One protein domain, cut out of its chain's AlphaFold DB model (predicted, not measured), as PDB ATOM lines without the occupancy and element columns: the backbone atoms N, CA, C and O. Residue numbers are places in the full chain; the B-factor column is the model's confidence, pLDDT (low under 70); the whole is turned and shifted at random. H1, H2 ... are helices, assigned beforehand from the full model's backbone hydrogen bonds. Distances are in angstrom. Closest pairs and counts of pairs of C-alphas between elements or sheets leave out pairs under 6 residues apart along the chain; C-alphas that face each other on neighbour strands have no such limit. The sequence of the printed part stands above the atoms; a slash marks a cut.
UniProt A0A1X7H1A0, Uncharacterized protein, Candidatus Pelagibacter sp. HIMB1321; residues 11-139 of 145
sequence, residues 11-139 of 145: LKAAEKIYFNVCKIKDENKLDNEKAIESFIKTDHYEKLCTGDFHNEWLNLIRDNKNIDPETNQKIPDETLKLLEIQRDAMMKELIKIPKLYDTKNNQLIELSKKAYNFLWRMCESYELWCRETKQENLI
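This is residues 11 to 139 of the 145 residues of an uncharacterized protein of Candidatus Pelagibacter sp. HIMB1321 (UniProt A0A1X7H1A0). One long helix, H6, is crossed on one side by H1 and H2, while a helical hairpin of H4 and H5, side by side, reaches away from H6, with H3 across the H6 end of H5. Residues 100 to 107, of which 106 and 107 belong to H6, stick out from the body. The printed part has 129 residues, six named helices in the order H1 to H6 and no named strand: all helix. It is compact, with a radius of gyration of the C-alphas of 16.0 A, yet elongated, spanning 49 by 31 by 22 A.

H6, residues 106 to 132, touches H1, residues 11 to 28, about perpendicular at 75 degrees; the closest C-alphas, of Met 122 and Ala 14, are 4.9 A apart. H2, residues 32 to 39, touches H1 at Ala 35 and Lys 25, their closest C-alphas, 4.9 A apart. H2 also touches H6 at a steep tilt of 65 degrees, closest at C-alphas 37 and 116, 6.7 A. H5, residues 77 to 93, forms a hairpin with H6, but they only just touch, with 3 pairs of C-alphas within 8 A, closest at Glu 93 and Ala 115, 6.0 A. H4, residues 52 to 63, forms a hairpin with H5 at a shallow tilt of 12 degrees, opposite ways, closest at C-alphas 54 and 87, 6.3 A. H3, residues 43 to 50, touches H5 with closest C-alphas 49 and 91, 4.8 A apart. H4 and H6 are apart. Every O i to N i+4 pair is within hydrogen-bond range in H1, H2, H3, H5 and H6; in H4, 7 of 8 are.

H6 is 38.6 A long, H1 25.6 A, H5 24.6 A and H4 16.1 A; H2 and H3 are each 10.5 A. H1 begins at C-alpha 11 (-27.449, -15.913, -28.210), and H6 ends at C-alpha 132 (-19.444, -17.994, -38.901).

The two C-alphas farthest apart, of Asn 72 and Lys 104, are 49.7 A apart. The links H4 to H5 and H5 to H6 are long, and the printed part has no cut. Confidence is low, under 70, at residues 96 to 105.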
ATOM      1  N   LEU A  11     -28.326 -17.074 -28.028       95.75
ATOM      2  CA  LEU A  11     -27.449 -15.913 -28.210       95.75
ATOM      3  C   LEU A  11     -28.144 -14.577 -27.912       95.75
ATOM      4  O   LEU A  11     -27.499 -13.536 -28.001       95.75
ATOM      5  N   LYS A  12     -29.432 -14.556 -27.533       94.50
ATOM      6  CA  LYS A  12     -30.155 -13.297 -27.272       94.50
ATOM      7  C   LYS A  12     -29.534 -12.489 -26.129       94.50
ATOM      8  O   LYS A  12     -29.377 -11.276 -26.245       94.50
ATOM      9  N   ALA A  13     -29.114 -13.153 -25.051       95.88
ATOM     10  CA  ALA A  13     -28.403 -12.486 -23.962       95.88
ATOM     11  C   ALA A  13     -27.002 -12.005 -24.390       95.88
ATOM     12  O   ALA A  13     -26.621 -10.886 -24.058       95.88
ATOM     13  N   ALA A  14     -26.269 -12.814 -25.167       97.44
ATOM     14  CA  ALA A  14     -24.949 -12.460 -25.697       97.44
ATOM     15  C   ALA A  14     -25.004 -11.195 -26.556       97.44
ATOM     16  O   ALA A  14     -24.267 -10.247 -26.311       97.44
ATOM     17  N   GLU A  15     -25.951 -11.147 -27.489       96.56
ATOM     18  CA  GLU A  15     -26.206  -9.983 -28.327       96.56
ATOM     19  C   GLU A  15     -26.545  -8.740 -27.495       96.56
ATOM     20  O   GLU A  15     -26.012  -7.655 -27.733       96.56
ATOM     21  N   LYS A  16     -27.428  -8.878 -26.496       96.75
ATOM     22  CA  LYS A  16     -27.826  -7.730 -25.680       96.75
ATOM     23  C   LYS A  16     -26.666  -7.193 -24.846       96.75
ATOM     24  O   LYS A  16     -26.549  -5.974 -24.710       96.75
ATOM     25  N   ILE A  17     -25.828  -8.075 -24.296       98.19
ATOM     26  CA  ILE A  17     -24.588  -7.697 -23.607       98.19
ATOM     27  C   ILE A  17     -23.677  -6.961 -24.591       98.19
ATOM     28  O   ILE A  17     -23.300  -5.822 -24.327       98.19
ATOM     29  N   TYR A  18     -23.413  -7.569 -25.748       98.50
ATOM     30  CA  TYR A  18     -22.533  -7.037 -26.781       98.50
ATOM     31  C   TYR A  18     -22.904  -5.610 -27.187       98.50
ATOM     32  O   TYR A  18     -22.092  -4.697 -27.063       98.50
ATOM     33  N   PHE A  19     -24.159  -5.376 -27.583       97.88
ATOM     34  CA  PHE A  19     -24.585  -4.047 -28.022       97.88
ATOM     35  C   PHE A  19     -24.574  -3.001 -26.906       97.88
ATOM     36  O   PHE A  19     -24.290  -1.832 -27.175       97.88
ATOM     37  N   ASN A  20     -24.855  -3.382 -25.656       98.12
ATOM     38  CA  ASN A  20     -24.705  -2.451 -24.538       98.12
ATOM     39  C   ASN A  20     -23.235  -2.094 -24.300       98.12
ATOM     40  O   ASN A  20     -22.936  -0.927 -24.056       98.12
ATOM     41  N   VAL A  21     -22.321  -3.062 -24.410       98.44
ATOM     42  CA  VAL A  21     -20.878  -2.813 -24.313       98.44
ATOM     43  C   VAL A  21     -20.411  -1.901 -25.448       98.44
ATOM     44  O   VAL A  21     -19.749  -0.907 -25.160       98.44
ATOM     45  N   CYS A  22     -20.814  -2.149 -26.703       98.00
ATOM     46  CA  CYS A  22     -20.522  -1.256 -27.834       98.00
ATOM     47  C   CYS A  22     -20.996   0.172 -27.560       98.00
ATOM     48  O   CYS A  22     -20.227   1.120 -27.683       98.00
ATOM     49  N   LYS A  23     -22.247   0.323 -27.109       98.06
ATOM     50  CA  LYS A  23     -22.819   1.631 -26.782       98.06
ATOM     51  C   LYS A  23     -22.001   2.360 -25.711       98.06
ATOM     52  O   LYS A  23     -21.623   3.509 -25.909       98.06
ATOM     53  N   ILE A  24     -21.696   1.688 -24.599       97.88
ATOM     54  CA  ILE A  24     -20.889   2.254 -23.508       97.88
ATOM     55  C   ILE A  24     -19.508   2.662 -24.015       97.88
ATOM     56  O   ILE A  24     -19.023   3.745 -23.678       97.88
ATOM     57  N   LYS A  25     -18.884   1.801 -24.824       97.75
ATOM     58  CA  LYS A  25     -17.572   2.038 -25.414       97.75
ATOM     59  C   LYS A  25     -17.564   3.311 -26.257       97.75
ATOM     60  O   LYS A  25     -16.683   4.148 -26.072       97.75
ATOM     61  N   ASP A  26     -18.542   3.463 -27.142       96.81
ATOM     62  CA  ASP A  26     -18.603   4.572 -28.092       96.81
ATOM     63  C   ASP A  26     -18.977   5.894 -27.408       96.81
ATOM     64  O   ASP A  26     -18.323   6.913 -27.642       96.81
ATOM     65  N   GLU A  27     -19.961   5.881 -26.502       96.81
ATOM     66  CA  GLU A  27     -20.402   7.075 -25.764       96.81
ATOM     67  C   GLU A  27     -19.296   7.646 -24.865       96.81
ATOM     68  O   GLU A  27     -19.176   8.863 -24.720       96.81
ATOM     69  N   ASN A  28     -18.457   6.779 -24.293       94.62
ATOM     70  CA  ASN A  28     -17.417   7.166 -23.337       94.62
ATOM     71  C   ASN A  28     -15.996   7.130 -23.932       94.62
ATOM     72  O   ASN A  28     -15.034   7.413 -23.219       94.62
ATOM     73  N   LYS A  29     -15.853   6.796 -25.223       95.88
ATOM     74  CA  LYS A  29     -14.568   6.625 -25.930       95.88
ATOM     75  C   LYS A  29     -13.597   5.698 -25.183       95.88
ATOM     76  O   LYS A  29     -12.421   6.020 -25.009       95.88
ATOM     77  N   LEU A  30     -14.110   4.562 -24.720       95.44
ATOM     78  CA  LEU A  30     -13.353   3.569 -23.959       95.44
ATOM     79  C   LEU A  30     -12.700   2.522 -24.874       95.44
ATOM     80  O   LEU A  30     -13.071   2.345 -26.039       95.44
ATOM     81  N   ASP A  31     -11.726   1.813 -24.314       97.06
ATOM     82  CA  ASP A  31     -11.272   0.518 -24.822       97.06
ATOM     83  C   ASP A  31     -12.256  -0.601 -24.406       97.06
ATOM     84  O   ASP A  31     -13.188  -0.376 -23.627       97.06
ATOM     85  N   ASN A  32     -12.086  -1.802 -24.968       97.50
ATOM     86  CA  ASN A  32     -13.003  -2.925 -24.736       97.50
ATOM     87  C   ASN A  32     -13.024  -3.364 -23.265       97.50
ATOM     88  O   ASN A  32     -14.098  -3.626 -22.722       97.50
ATOM     89  N   GLU A  33     -11.858  -3.402 -22.614       95.81
ATOM     90  CA  GLU A  33     -11.724  -3.803 -21.210       95.81
ATOM     91  C   GLU A  33     -12.544  -2.871 -20.309       95.81
ATOM     92  O   GLU A  33     -13.453  -3.316 -19.601       95.81
ATOM     93  N   LYS A  34     -12.328  -1.553 -20.417       95.88
ATOM     94  CA  LYS A  34     -13.063  -0.555 -19.626       95.88
ATOM     95  C   LYS A  34     -14.543  -0.501 -19.973       95.88
ATOM     96  O   LYS A  34     -15.353  -0.187 -19.097       95.88
ATOM     97  N   ALA A  35     -14.922  -0.768 -21.221       97.81
ATOM     98  CA  ALA A  35     -16.326  -0.818 -21.611       97.81
ATOM     99  C   ALA A  35     -17.061  -1.976 -20.914       97.81
ATOM    100  O   ALA A  35     -18.155  -1.774 -20.382       97.81
ATOM    101  N   ILE A  36     -16.440  -3.157 -20.837       96.19
ATOM    102  CA  ILE A  36     -16.997  -4.321 -20.131       96.19
ATOM    103  C   ILE A  36     -17.019  -4.084 -18.616       96.19
ATOM    104  O   ILE A  36     -18.035  -4.343 -17.970       96.19
ATOM    105  N   GLU A  37     -15.956  -3.525 -18.033       93.12
ATOM    106  CA  GLU A  37     -15.949  -3.139 -16.612       93.12
ATOM    107  C   GLU A  37     -17.041  -2.111 -16.283       93.12
ATOM    108  O   GLU A  37     -17.676  -2.165 -15.225       93.12
ATOM    109  N   SER A  38     -17.287  -1.171 -17.196       93.38
ATOM    110  CA  SER A  38     -18.341  -0.168 -17.051       93.38
ATOM    111  C   SER A  38     -19.734  -0.785 -17.181       93.38
ATOM    112  O   SER A  38     -20.639  -0.384 -16.448       93.38
ATOM    113  N   PHE A  39     -19.910  -1.802 -18.032       95.38
ATOM    114  CA  PHE A  39     -21.177  -2.524 -18.174       95.38
ATOM    115  C   PHE A  39     -21.651  -3.156 -16.857       95.38
ATOM    116  O   PHE A  39     -22.842  -3.089 -16.554       95.38
ATOM    117  N   ILE A  40     -20.736  -3.669 -16.026       91.62
ATOM    118  CA  ILE A  40     -21.042  -4.259 -14.704       91.62
ATOM    119  C   ILE A  40     -21.772  -3.269 -13.776       91.62
ATOM    120  O   ILE A  40     -22.521  -3.664 -12.885       91.62
ATOM    121  N   LYS A  41     -21.596  -1.961 -13.986       89.12
ATOM    122  CA  LYS A  41     -22.207  -0.909 -13.159       89.12
ATOM    123  C   LYS A  41     -23.608  -0.501 -13.630       89.12
ATOM    124  O   LYS A  41     -24.197   0.400 -13.040       89.12
ATOM    125  N   THR A  42     -24.131  -1.120 -14.690       92.75
ATOM    126  CA  THR A  42     -25.400  -0.728 -15.322       92.75
ATOM    127  C   THR A  42     -26.601  -1.519 -14.810       92.75
ATOM    128  O   THR A  42     -26.480  -2.661 -14.367       92.75
ATOM    129  N   ASP A  43     -27.794  -0.950 -14.984       93.81
ATOM    130  CA  ASP A  43     -29.053  -1.645 -14.689       93.81
ATOM    131  C   ASP A  43     -29.268  -2.869 -15.597       93.81
ATOM    132  O   ASP A  43     -29.908  -3.838 -15.200       93.81
ATOM    133  N   HIS A  44     -28.702  -2.862 -16.811       95.19
ATOM    134  CA  HIS A  44     -28.735  -4.027 -17.700       95.19
ATOM    135  C   HIS A  44     -27.979  -5.210 -17.099       95.19
ATOM    136  O   HIS A  44     -28.478  -6.332 -17.149       95.19
ATOM    137  N   TYR A  45     -26.806  -4.965 -16.513       94.44
ATOM    138  CA  TYR A  45     -26.078  -5.993 -15.780       94.44
ATOM    139  C   TYR A  45     -26.888  -6.480 -14.577       94.44
ATOM    140  O   TYR A  45     -27.070  -7.684 -14.423       94.44
ATOM    141  N   GLU A  46     -27.470  -5.566 -13.794       93.31
ATOM    142  CA  GLU A  46     -28.311  -5.925 -12.645       93.31
ATOM    143  C   GLU A  46     -29.476  -6.852 -13.041       93.31
ATOM    144  O   GLU A  46     -29.678  -7.878 -12.391       93.31
ATOM    145  N   LYS A  47     -30.158  -6.573 -14.161       95.69
ATOM    146  CA  LYS A  47     -31.212  -7.441 -14.721       95.69
ATOM    147  C   LYS A  47     -30.720  -8.816 -15.182       95.69
ATOM    148  O   LYS A  47     -31.498  -9.771 -15.201       95.69
ATOM    149  N   LEU A  48     -29.459  -8.945 -15.600       95.31
ATOM    150  CA  LEU A  48     -28.870 -10.247 -15.935       95.31
ATOM    151  C   LEU A  48     -28.563 -11.040 -14.659       95.31
ATOM    152  O   LEU A  48     -28.849 -12.235 -14.608       95.31
ATOM    153  N   CYS A  49     -28.058 -10.377 -13.613       93.19
ATOM    154  CA  CYS A  49     -27.784 -10.992 -12.311       93.19
ATOM    155  C   CYS A  49     -29.047 -11.540 -11.636       93.19
ATOM    156  O   CYS A  49     -28.997 -12.593 -11.003       93.19
ATOM    157  N   THR A  50     -30.166 -10.814 -11.732       94.56
ATOM    158  CA  THR A  50     -31.453 -11.212 -11.135       94.56
ATOM    159  C   THR A  50     -32.234 -12.196 -12.005       94.56
ATOM    160  O   THR A  50     -33.178 -12.819 -11.528       94.56
ATOM    161  N   GLY A  51     -31.839 -12.357 -13.271       95.44
ATOM    162  CA  GLY A  51     -32.564 -13.154 -14.258       95.44
ATOM    163  C   GLY A  51     -33.752 -12.422 -14.885       95.44
ATOM    164  O   GLY A  51     -34.370 -12.966 -15.802       95.44
ATOM    165  N   ASP A  52     -34.040 -11.189 -14.460       97.06
ATOM    166  CA  ASP A  52     -35.168 -10.387 -14.942       97.06
ATOM    167  C   ASP A  52     -35.129 -10.177 -16.453       97.06
ATOM    168  O   ASP A  52     -36.167 -10.264 -17.098       97.06
ATOM    169  N   PHE A  53     -33.939 -10.016 -17.045       96.00
ATOM    170  CA  PHE A  53     -33.798  -9.942 -18.504       96.00
ATOM    171  C   PHE A  53     -34.438 -11.149 -19.218       96.00
ATOM    172  O   PHE A  53     -35.157 -10.987 -20.204       96.00
ATOM    173  N   HIS A  54     -34.197 -12.362 -18.712       96.25
ATOM    174  CA  HIS A  54     -34.759 -13.580 -19.293       96.25
ATOM    175  C   HIS A  54     -36.234 -13.728 -18.932       96.25
ATOM    176  O   HIS A  54     -37.024 -14.118 -19.786       96.25
ATOM    177  N   ASN A  55     -36.613 -13.414 -17.691       97.38
ATOM    178  CA  ASN A  55     -37.991 -13.546 -17.223       97.38
ATOM    179  C   ASN A  55     -38.937 -12.624 -18.002       97.38
ATOM    180  O   ASN A  55     -39.976 -13.086 -18.462       97.38
ATOM    181  N   GLU A  56     -38.561 -11.355 -18.202       95.94
ATOM    182  CA  GLU A  56     -39.326 -10.391 -19.001       95.94
ATOM    183  C   GLU A  56     -39.591 -10.946 -20.410       95.94
ATOM    184  O   GLU A  56     -40.733 -10.992 -20.861       95.94
ATOM    185  N   TRP A  57     -38.552 -11.445 -21.083       94.88
ATOM    186  CA  TRP A  57     -38.684 -11.973 -22.439       94.88
ATOM    187  C   TRP A  57     -39.451 -13.305 -22.511       94.88
ATOM    188  O   TRP A  57     -40.332 -13.460 -23.356       94.88
ATOM    189  N   LEU A  58     -39.169 -14.258 -21.617       95.94
ATOM    190  CA  LEU A  58     -39.856 -15.553 -21.583       95.94
ATOM    191  C   LEU A  58     -41.343 -15.407 -21.241       95.94
ATOM    192  O   LEU A  58     -42.160 -16.137 -21.798       95.94
ATOM    193  N   ASN A  59     -41.706 -14.462 -20.368       95.94
ATOM    194  CA  ASN A  59     -43.106 -14.173 -20.057       95.94
ATOM    195  C   ASN A  59     -43.841 -13.631 -21.288       95.94
ATOM    196  O   ASN A  59     -44.891 -14.161 -21.634       95.94
ATOM    197  N   LEU A  60     -43.242 -12.680 -22.019       94.94
ATOM    198  CA  LEU A  60     -43.813 -12.167 -23.274       94.94
ATOM    199  C   LEU A  60     -44.069 -13.284 -24.295       94.94
ATOM    200  O   LEU A  60     -45.114 -13.310 -24.944       94.94
ATOM    201  N   ILE A  61     -43.132 -14.227 -24.426       94.81
ATOM    202  CA  ILE A  61     -43.283 -15.377 -25.325       94.81
ATOM    203  C   ILE A  61     -44.434 -16.286 -24.876       94.81
ATOM    204  O   ILE A  61     -45.252 -16.699 -25.700       94.81
ATOM    205  N   ARG A  62     -44.507 -16.602 -23.579       94.38
ATOM    206  CA  ARG A  62     -45.536 -17.485 -23.005       94.38
ATOM    207  C   ARG A  62     -46.932 -16.899 -23.141       94.38
ATOM    208  O   ARG A  62     -47.843 -17.599 -23.588       94.38
ATOM    209  N   ASP A  63     -47.075 -15.612 -22.850       95.75
ATOM    210  CA  ASP A  63     -48.332 -14.876 -22.999       95.75
ATOM    211  C   ASP A  63     -48.794 -14.859 -24.465       95.75
ATOM    212  O   ASP A  63     -49.991 -14.902 -24.755       95.75
ATOM    213  N   ASN A  64     -47.844 -14.910 -25.404       95.06
ATOM    214  CA  ASN A  64     -48.092 -15.006 -26.838       95.06
ATOM    215  C   ASN A  64     -48.115 -16.454 -27.376       95.06
ATOM    216  O   ASN A  64     -47.764 -16.703 -28.530       95.06
ATOM    217  N   LYS A  65     -48.520 -17.441 -26.563       96.06
ATOM    218  CA  LYS A  65     -48.649 -18.862 -26.966       96.06
ATOM    219  C   LYS A  65     -47.356 -19.459 -27.540       96.06
ATOM    220  O   LYS A  65     -47.385 -20.257 -28.484       96.06
ATOM    221  N   ASN A  66     -46.233 -19.074 -26.950       95.31
ATOM    222  CA  ASN A  66     -44.882 -19.446 -27.347       95.31
ATOM    223  C   ASN A  66     -44.480 -18.939 -28.739       95.31
ATOM    224  O   ASN A  66     -43.683 -19.584 -29.412       95.31
ATOM    225  N   ILE A  67     -45.020 -17.805 -29.193       94.19
ATOM    226  CA  ILE A  67     -44.622 -17.162 -30.452       94.19
ATOM    227  C   ILE A  67     -43.715 -15.973 -30.139       94.19
ATOM    228  O   ILE A  67     -44.109 -15.052 -29.422       94.19
ATOM    229  N   ASP A  68     -42.509 -15.985 -30.701       91.56
ATOM    230  CA  ASP A  68     -41.580 -14.865 -30.604       91.56
ATOM    231  C   ASP A  68     -42.114 -13.654 -31.390       91.56
ATOM    232  O   ASP A  68     -42.319 -13.770 -32.601       91.56
ATOM    233  N   PRO A  69     -42.337 -12.491 -30.753       87.75
ATOM    234  CA  PRO A  69     -42.859 -11.312 -31.440       87.75
ATOM    235  C   PRO A  69     -41.898 -10.728 -32.485       87.75
ATOM    236  O   PRO A  69     -42.356 -10.046 -33.397       87.75
ATOM    237  N   GLU A  70     -40.587 -10.973 -32.374       87.25
ATOM    238  CA  GLU A  70     -39.597 -10.441 -33.322       87.25
ATOM    239  C   GLU A  70     -39.570 -11.247 -34.626       87.25
ATOM    240  O   GLU A  70     -39.540 -10.677 -35.715       87.25
ATOM    241  N   THR A  71     -39.592 -12.576 -34.522       89.19
ATOM    242  CA  THR A  71     -39.469 -13.475 -35.680       89.19
ATOM    243  C   THR A  71     -40.805 -14.047 -36.157       89.19
ATOM    244  O   THR A  71     -40.870 -14.640 -37.235       89.19
ATOM    245  N   ASN A  72     -41.873 -13.890 -35.368       90.75
ATOM    246  CA  ASN A  72     -43.173 -14.542 -35.545       90.75
ATOM    247  C   ASN A  72     -43.078 -16.083 -35.607       90.75
ATOM    248  O   ASN A  72     -43.946 -16.756 -36.168       90.75
ATOM    249  N   GLN A  73     -42.008 -16.659 -35.050       91.81
ATOM    250  CA  GLN A  73     -41.780 -18.101 -35.016       91.81
ATOM    251  C   GLN A  73     -42.243 -18.692 -33.688       91.81
ATOM    252  O   GLN A  73     -42.033 -18.116 -32.620       91.81
ATOM    253  N   LYS A  74     -42.846 -19.882 -33.747       94.62
ATOM    254  CA  LYS A  74     -43.184 -20.636 -32.541       94.62
ATOM    255  C   LYS A  74     -41.920 -21.250 -31.939       94.62
ATOM    256  O   LYS A  74     -41.215 -21.998 -32.613       94.62
ATOM    257  N   ILE A  75     -41.670 -20.966 -30.667       94.75
ATOM    258  CA  ILE A  75     -40.579 -21.532 -29.883       94.75
ATOM    259  C   ILE A  75     -41.046 -22.860 -29.262       94.75
ATOM    260  O   ILE A  75     -42.079 -22.885 -28.588       94.75
ATOM    261  N   PRO A  76     -40.314 -23.969 -29.469       95.50
ATOM    262  CA  PRO A  76     -40.592 -25.234 -28.793       95.50
ATOM    263  C   PRO A  76     -40.422 -25.135 -27.273       95.50
ATOM    264  O   PRO A  76     -39.543 -24.419 -26.782       95.50
ATOM    265  N   ASP A  77     -41.197 -25.915 -26.522       95.19
ATOM    266  CA  ASP A  77     -41.144 -25.926 -25.055       95.19
ATOM    267  C   ASP A  77     -39.760 -26.352 -24.534       95.19
ATOM    268  O   ASP A  77     -39.268 -25.822 -23.536       95.19
ATOM    269  N   GLU A  78     -39.074 -27.246 -25.251       95.62
ATOM    270  CA  GLU A  78     -37.706 -27.667 -24.945       95.62
ATOM    271  C   GLU A  78     -36.718 -26.505 -25.057       95.62
ATOM    272  O   GLU A  78     -35.791 -26.396 -24.252       95.62
ATOM    273  N   THR A  79     -36.929 -25.609 -26.025       95.44
ATOM    274  CA  THR A  79     -36.099 -24.410 -26.182       95.44
ATOM    275  C   THR A  79     -36.372 -23.423 -25.054       95.44
ATOM    276  O   THR A  79     -35.426 -22.891 -24.485       95.44
ATOM    277  N   LEU A  80     -37.631 -23.229 -24.647       96.31
ATOM    278  CA  LEU A  80     -37.956 -22.394 -23.483       96.31
ATOM    279  C   LEU A  80     -37.291 -22.920 -22.206       96.31
ATOM    280  O   LEU A  80     -36.678 -22.153 -21.468       96.31
ATOM    281  N   LYS A  81     -37.332 -24.236 -21.986       96.75
ATOM    282  CA  LYS A  81     -36.658 -24.875 -20.851       96.75
ATOM    283  C   LYS A  81     -35.137 -24.712 -20.914       96.75
ATOM    284  O   LYS A  81     -34.504 -24.468 -19.888       96.75
ATOM    285  N   LEU A  82     -34.540 -24.816 -22.103       96.88
ATOM    286  CA  LEU A  82     -33.111 -24.556 -22.297       96.88
ATOM    287  C   LEU A  82     -32.744 -23.109 -21.933       96.88
ATOM    288  O   LEU A  82     -31.725 -22.884 -21.284       96.88
ATOM    289  N   LEU A  83     -33.583 -22.140 -22.302       96.56
ATOM    290  CA  LEU A  83     -33.376 -20.724 -21.985       96.56
ATOM    291  C   LEU A  83     -33.492 -20.440 -20.480       96.56
ATOM    292  O   LEU A  83     -32.751 -19.613 -19.955       96.56
ATOM    293  N   GLU A  84     -34.353 -21.157 -19.755       97.19
ATOM    294  CA  GLU A  84     -34.408 -21.083 -18.287       97.19
ATOM    295  C   GLU A  84     -33.149 -21.654 -17.628       97.19
ATOM    296  O   GLU A  84     -32.598 -21.044 -16.714       97.19
ATOM    297  N   ILE A  85     -32.643 -22.785 -18.127       97.12
ATOM    298  CA  ILE A  85     -31.371 -23.356 -17.657       97.12
ATOM    299  C   ILE A  85     -30.221 -22.377 -17.926       97.12
ATOM    300  O   ILE A  85     -29.365 -22.172 -17.063       97.12
ATOM    301  N   GLN A  86     -30.212 -21.744 -19.103       95.31
ATOM    302  CA  GLN A  86     -29.227 -20.726 -19.455       95.31
ATOM    303  C   GLN A  86     -29.302 -19.513 -18.518       95.31
ATOM    304  O   GLN A  86     -28.259 -19.060 -18.045       95.31
ATOM    305  N   ARG A  87     -30.510 -19.017 -18.211       96.38
ATOM    306  CA  ARG A  87     -30.727 -17.946 -17.225       96.38
ATOM    307  C   ARG A  87     -30.100 -18.318 -15.885       96.38
ATOM    308  O   ARG A  87     -29.304 -17.550 -15.352       96.38
ATOM    309  N   ASP A  88     -30.423 -19.497 -15.359       95.81
ATOM    310  CA  ASP A  88     -29.953 -19.933 -14.041       95.81
ATOM    311  C   ASP A  88     -28.428 -20.100 -14.001       95.81
ATOM    312  O   ASP A  88     -27.788 -19.790 -12.993       95.81
ATOM    313  N   ALA A  89     -27.828 -20.577 -15.095       93.88
ATOM    314  CA  ALA A  89     -26.380 -20.634 -15.242       93.88
ATOM    315  C   ALA A  89     -25.769 -19.225 -15.243       93.88
ATOM    316  O   ALA A  89     -24.825 -18.965 -14.502       93.88
ATOM    317  N   MET A  90     -26.346 -18.293 -16.004       94.38
ATOM    318  CA  MET A  90     -25.861 -16.917 -16.083       94.38
ATOM    319  C   MET A  90     -25.928 -16.191 -14.735       94.38
ATOM    320  O   MET A  90     -24.959 -15.546 -14.344       94.38
ATOM    321  N   MET A  91     -27.021 -16.342 -13.984       93.00
ATOM    322  CA  MET A  91     -27.161 -15.739 -12.652       93.00
ATOM    323  C   MET A  91     -26.063 -16.209 -11.680       93.00
ATOM    324  O   MET A  91     -25.576 -15.429 -10.864       93.00
ATOM    325  N   LYS A  92     -25.628 -17.474 -11.785       90.62
ATOM    326  CA  LYS A  92     -24.525 -18.034 -10.977       90.62
ATOM    327  C   LYS A  92     -23.148 -17.512 -11.393       90.62
ATOM    328  O   LYS A  92     -22.224 -17.482 -10.574       90.62
ATOM    329  N   GLU A  93     -22.986 -17.133 -12.656       90.06
ATOM    330  CA  GLU A  93     -21.741 -16.559 -13.168       90.06
ATOM    331  C   GLU A  93     -21.633 -15.059 -12.862       90.06
ATOM    332  O   GLU A  93     -20.551 -14.578 -12.529       90.06
ATOM    333  N   LEU A  94     -22.758 -14.338 -12.886       89.38
ATOM    334  CA  LEU A  94     -22.842 -12.883 -12.736       89.38
ATOM    335  C   LEU A  94     -23.240 -12.424 -11.321       89.38
ATOM    336  O   LEU A  94     -23.943 -11.431 -11.192       89.38
ATOM    337  N   ILE A  95     -22.850 -13.134 -10.256       76.00
ATOM    338  CA  ILE A  95     -23.283 -12.842  -8.870       76.00
ATOM    339  C   ILE A  95     -23.259 -11.333  -8.564       76.00
ATOM    340  O   ILE A  95     -22.236 -10.674  -8.742       76.00
ATOM    341  N   LYS A  96     -24.384 -10.798  -8.061       68.25
ATOM    342  CA  LYS A  96     -24.543  -9.372  -7.742       68.25
ATOM    343  C   LYS A  96     -23.493  -8.927  -6.722       68.25
ATOM    344  O   LYS A  96     -23.551  -9.307  -5.552       68.25
ATOM    345  N   ILE A  97     -22.563  -8.082  -7.156       65.56
ATOM    346  CA  ILE A  97     -21.565  -7.469  -6.279       65.56
ATOM    347  C   ILE A  97     -22.227  -6.274  -5.566       65.56
ATOM    348  O   ILE A  97     -22.772  -5.395  -6.239       65.56
ATOM    349  N   PRO A  98     -22.238  -6.211  -4.220       62.09
ATOM    350  CA  PRO A  98     -22.862  -5.100  -3.504       62.09
ATOM    351  C   PRO A  98     -22.178  -3.758  -3.829       62.09
ATOM    352  O   PRO A  98     -20.958  -3.649  -3.733       62.09
ATOM    353  N   LYS A  99     -22.968  -2.722  -4.154       56.53
ATOM    354  CA  LYS A  99     -22.507  -1.386  -4.605       56.53
ATOM    355  C   LYS A  99     -21.669  -0.591  -3.570       56.53
ATOM    356  O   LYS A  99     -21.131   0.447  -3.930       56.53
ATOM    357  N   LEU A 100     -21.579  -1.025  -2.305       54.66
ATOM    358  CA  LEU A 100     -21.201  -0.177  -1.155       54.66
ATOM    359  C   LEU A 100     -19.849  -0.472  -0.476       54.66
ATOM    360  O   LEU A 100     -19.612   0.069   0.601       54.66
ATOM    361  N   TYR A 101     -18.956  -1.291  -1.036       48.44
ATOM    362  CA  TYR A 101     -17.739  -1.667  -0.298       48.44
ATOM    363  C   TYR A 101     -16.445  -1.236  -0.979       48.44
ATOM    364  O   TYR A 101     -16.068  -1.753  -2.031       48.44
ATOM    365  N   ASP A 102     -15.758  -0.315  -0.302       46.78
ATOM    366  CA  ASP A 102     -14.392   0.100  -0.585       46.78
ATOM    367  C   ASP A 102     -13.454  -1.114  -0.606       46.78
ATOM    368  O   ASP A 102     -13.369  -1.935   0.312       46.78
ATOM    369  N   THR A 103     -12.763  -1.219  -1.731       57.75
ATOM    370  CA  THR A 103     -11.807  -2.238  -2.154       57.75
ATOM    371  C   THR A 103     -10.860  -2.714  -1.046       57.75
ATOM    372  O   THR A 103      -9.937  -1.983  -0.688       57.75
ATOM    373  N   LYS A 104     -11.048  -3.953  -0.547       55.16
ATOM    374  CA  LYS A 104     -10.024  -4.764   0.170       55.16
ATOM    375  C   LYS A 104     -10.400  -6.236   0.458       55.16
ATOM    376  O   LYS A 104      -9.733  -6.879   1.262       55.16
ATOM    377  N   ASN A 105     -11.441  -6.804  -0.162       66.44
ATOM    378  CA  ASN A 105     -11.791  -8.223   0.023       66.44
ATOM    379  C   ASN A 105     -11.413  -9.049  -1.219       66.44
ATOM    380  O   ASN A 105     -12.017  -8.881  -2.280       66.44
ATOM    381  N   ASN A 106     -10.454  -9.970  -1.070       70.25
ATOM    382  CA  ASN A 106      -9.990 -10.864  -2.138       70.25
ATOM    383  C   ASN A 106     -11.134 -11.644  -2.809       70.25
ATOM    384  O   ASN A 106     -11.095 -11.856  -4.015       70.25
ATOM    385  N   GLN A 107     -12.180 -12.018  -2.067       71.06
ATOM    386  CA  GLN A 107     -13.323 -12.746  -2.629       71.06
ATOM    387  C   GLN A 107     -14.127 -11.903  -3.630       71.06
ATOM    388  O   GLN A 107     -14.564 -12.419  -4.653       71.06
ATOM    389  N   LEU A 108     -14.300 -10.602  -3.374       71.81
ATOM    390  CA  LEU A 108     -15.046  -9.707  -4.270       71.81
ATOM    391  C   LEU A 108     -14.272  -9.428  -5.560       71.81
ATOM    392  O   LEU A 108     -14.869  -9.350  -6.631       71.81
ATOM    393  N   ILE A 109     -12.945  -9.316  -5.462       76.19
ATOM    394  CA  ILE A 109     -12.067  -9.159  -6.625       76.19
ATOM    395  C   ILE A 109     -12.196 -10.382  -7.538       76.19
ATOM    396  O   ILE A 109     -12.376 -10.232  -8.744       76.19
ATOM    397  N   GLU A 110     -12.165 -11.588  -6.969       80.00
ATOM    398  CA  GLU A 110     -12.339 -12.826  -7.734       80.00
ATOM    399  C   GLU A 110     -13.735 -12.933  -8.369       80.00
ATOM    400  O   GLU A 110     -13.848 -13.303  -9.537       80.00
ATOM    401  N   LEU A 111     -14.799 -12.526  -7.665       78.12
ATOM    402  CA  LEU A 111     -16.151 -12.461  -8.237       78.12
ATOM    403  C   LEU A 111     -16.253 -11.454  -9.392       78.12
ATOM    404  O   LEU A 111     -16.854 -11.761 -10.421       78.12
ATOM    405  N   SER A 112     -15.623 -10.283  -9.262       81.88
ATOM    406  CA  SER A 112     -15.582  -9.274 -10.326       81.88
ATOM    407  C   SER A 112     -14.834  -9.780 -11.555       81.88
ATOM    408  O   SER A 112     -15.320  -9.622 -12.673       81.88
ATOM    409  N   LYS A 113     -13.684 -10.439 -11.364       86.88
ATOM    410  CA  LYS A 113     -12.936 -11.074 -12.459       86.88
ATOM    411  C   LYS A 113     -13.749 -12.179 -13.128       86.88
ATOM    412  O   LYS A 113     -13.750 -12.281 -14.350       86.88
ATOM    413  N   LYS A 114     -14.455 -13.002 -12.344       89.75
ATOM    414  CA  LYS A 114     -15.327 -14.059 -12.867       89.75
ATOM    415  C   LYS A 114     -16.423 -13.474 -13.762       89.75
ATOM    416  O   LYS A 114     -16.568 -13.919 -14.898       89.75
ATOM    417  N   ALA A 115     -17.136 -12.454 -13.282       91.56
ATOM    418  CA  ALA A 115     -18.173 -11.774 -14.052       91.56
ATOM    419  C   ALA A 115     -17.606 -11.118 -15.320       91.56
ATOM    420  O   ALA A 115     -18.166 -11.300 -16.397       91.56
ATOM    421  N   TYR A 116     -16.472 -10.421 -15.213       93.56
ATOM    422  CA  TYR A 116     -15.768  -9.840 -16.357       93.56
ATOM    423  C   TYR A 116     -15.441 -10.896 -17.422       93.56
ATOM    424  O   TYR A 116     -15.838 -10.753 -18.575       93.56
ATOM    425  N   ASN A 117     -14.797 -11.998 -17.026       95.06
ATOM    426  CA  ASN A 117     -14.429 -13.083 -17.939       95.06
ATOM    427  C   ASN A 117     -15.654 -13.715 -18.606       95.06
ATOM    428  O   ASN A 117     -15.600 -14.103 -19.770       95.06
ATOM    429  N   PHE A 118     -16.763 -13.841 -17.875       95.81
ATOM    430  CA  PHE A 118     -18.015 -14.320 -18.446       95.81
ATOM    431  C   PHE A 118     -18.560 -13.346 -19.500       95.81
ATOM    432  O   PHE A 118     -18.868 -13.767 -20.609       95.81
ATOM    433  N   LEU A 119     -18.631 -12.046 -19.194       97.12
ATOM    434  CA  LEU A 119     -19.111 -11.018 -20.128       97.12
ATOM    435  C   LEU A 119     -18.242 -10.922 -21.386       97.12
ATOM    436  O   LEU A 119     -18.780 -10.805 -22.487       97.12
ATOM    437  N   TRP A 120     -16.924 -11.027 -21.225       97.88
ATOM    438  CA  TRP A 120     -15.979 -11.094 -22.336       97.88
ATOM    439  C   TRP A 120     -16.310 -12.263 -23.268       97.88
ATOM    440  O   TRP A 120     -16.545 -12.059 -24.458       97.88
ATOM    441  N   ARG A 121     -16.475 -13.471 -22.710       97.50
ATOM    442  CA  ARG A 121     -16.860 -14.673 -23.472       97.50
ATOM    443  C   ARG A 121     -18.214 -14.552 -24.156       97.50
ATOM    444  O   ARG A 121     -18.404 -15.106 -25.235       97.50
ATOM    445  N   MET A 122     -19.169 -13.850 -23.551       97.69
ATOM    446  CA  MET A 122     -20.457 -13.577 -24.195       97.69
ATOM    447  C   MET A 122     -20.283 -12.685 -25.429       97.69
ATOM    448  O   MET A 122     -20.912 -12.946 -26.453       97.69
ATOM    449  N   CYS A 123     -19.404 -11.684 -25.360       98.38
ATOM    450  CA  CYS A 123     -19.082 -10.844 -26.509       98.38
ATOM    451  C   CYS A 123     -18.347 -11.641 -27.599       98.38
ATOM    452  O   CYS A 123     -18.752 -11.584 -28.757       98.38
ATOM    453  N   GLU A 124     -17.354 -12.456 -27.226       97.88
ATOM    454  CA  GLU A 124     -16.662 -13.380 -28.143       97.88
ATOM    455  C   GLU A 124     -17.636 -14.324 -28.846       97.88
ATOM    456  O   GLU A 124     -17.572 -14.499 -30.059       97.88
ATOM    457  N   SER A 125     -18.569 -14.914 -28.092       97.06
ATOM    458  CA  SER A 125     -19.551 -15.865 -28.623       97.06
ATOM    459  C   SER A 125     -20.466 -15.213 -29.658       97.06
ATOM    460  O   SER A 125     -20.824 -15.842 -30.655       97.06
ATOM    461  N   TYR A 126     -20.844 -13.950 -29.434       97.88
ATOM    462  CA  TYR A 126     -21.643 -13.191 -30.389       97.88
ATOM    463  C   TYR A 126     -20.856 -12.877 -31.665       97.88
ATOM    464  O   TYR A 126     -21.340 -13.162 -32.759       97.88
ATOM    465  N   GLU A 127     -19.628 -12.361 -31.548       97.69
ATOM    466  CA  GLU A 127     -18.799 -12.066 -32.724       97.69
ATOM    467  C   GLU A 127     -18.444 -13.327 -33.513       97.69
ATOM    468  O   GLU A 127     -18.454 -13.307 -34.744       97.69
ATOM    469  N   LEU A 128     -18.172 -14.442 -32.824       97.12
ATOM    470  CA  LEU A 128     -17.887 -15.720 -33.464       97.12
ATOM    471  C   LEU A 128     -19.075 -16.171 -34.317       97.12
ATOM    472  O   LEU A 128     -18.888 -16.503 -35.485       97.12
ATOM    473  N   TRP A 129     -20.297 -16.093 -33.778       96.62
ATOM    474  CA  TRP A 129     -21.511 -16.378 -34.541       96.62
ATOM    475  C   TRP A 129     -21.678 -15.433 -35.740       96.62
ATOM    476  O   TRP A 129     -22.011 -15.886 -36.838       96.62
ATOM    477  N   CYS A 130     -21.412 -14.132 -35.575       95.50
ATOM    478  CA  CYS A 130     -21.443 -13.179 -36.688       95.50
ATOM    479  C   CYS A 130     -20.457 -13.579 -37.793       95.50
ATOM    480  O   CYS A 130     -20.836 -13.612 -38.963       95.50
ATOM    481  N   ARG A 131     -19.219 -13.946 -37.441       95.06
ATOM    482  CA  ARG A 131     -18.194 -14.383 -38.400       95.06
ATOM    483  C   ARG A 131     -18.591 -15.681 -39.107       95.06
ATOM    484  O   ARG A 131     -18.560 -15.749 -40.333       95.06
ATOM    485  N   GLU A 132     -19.032 -16.690 -38.359       94.31
ATOM    486  CA  GLU A 132     -19.444 -17.994 -38.901       94.31
ATOM    487  C   GLU A 132     -20.654 -17.891 -39.840       94.31
ATOM    488  O   GLU A 132     -20.750 -18.624 -40.826       94.31
ATOM    489  N   THR A 133     -21.555 -16.941 -39.580       93.94
ATOM    490  CA  THR A 133     -22.731 -16.676 -40.420       93.94
ATOM    491  C   THR A 133     -22.507 -15.599 -41.487       93.94
ATOM    492  O   THR A 133     -23.454 -15.237 -42.186       93.94
ATOM    493  N   LYS A 134     -21.265 -15.119 -41.666       94.12
ATOM    494  CA  LYS A 134     -20.873 -14.081 -42.645       94.12
ATOM    495  C   LYS A 134     -21.582 -12.729 -42.447       94.12
ATOM    496  O   LYS A 134     -21.806 -11.994 -43.405       94.12
ATOM    497  N   GLN A 135     -21.919 -12.395 -41.205       92.00
ATOM    498  CA  GLN A 135     -22.523 -11.131 -40.761       92.00
ATOM    499  C   GLN A 135     -21.481 -10.216 -40.093       92.00
ATOM    500  O   GLN A 135     -21.729  -9.608 -39.053       92.00
ATOM    501  N   GLU A 136     -20.284 -10.128 -40.677       92.62
ATOM    502  CA  GLU A 136     -19.138  -9.395 -40.112       92.62
ATOM    503  C   GLU A 136     -19.408  -7.894 -39.924       92.62
ATOM    504  O   GLU A 136     -18.806  -7.255 -39.071       92.62
ATOM    505  N   ASN A 137     -20.371  -7.327 -40.655       93.31
ATOM    506  CA  ASN A 137     -20.793  -5.935 -40.501       93.31
ATOM    507  C   ASN A 137     -21.426  -5.620 -39.131       93.31
ATOM    508  O   ASN A 137     -21.616  -4.449 -38.817       93.31
ATOM    509  N   LEU A 138     -21.797  -6.639 -38.348       93.25
ATOM    510  CA  LEU A 138     -22.301  -6.485 -36.979       93.25
ATOM    511  C   LEU A 138     -21.167  -6.445 -35.936       93.25
ATOM    512  O   LEU A 138     -21.401  -6.057 -34.791       93.25
ATOM    513  N   ILE A 139     -19.941  -6.818 -36.323       95.81
ATOM    514  CA  ILE A 139     -18.773  -6.870 -35.440       95.81
ATOM    515  C   ILE A 139     -18.184  -5.462 -35.290       95.81
ATOM    516  O   ILE A 139     -17.731  -4.839 -36.247       95.81
TER     517      ILE A 139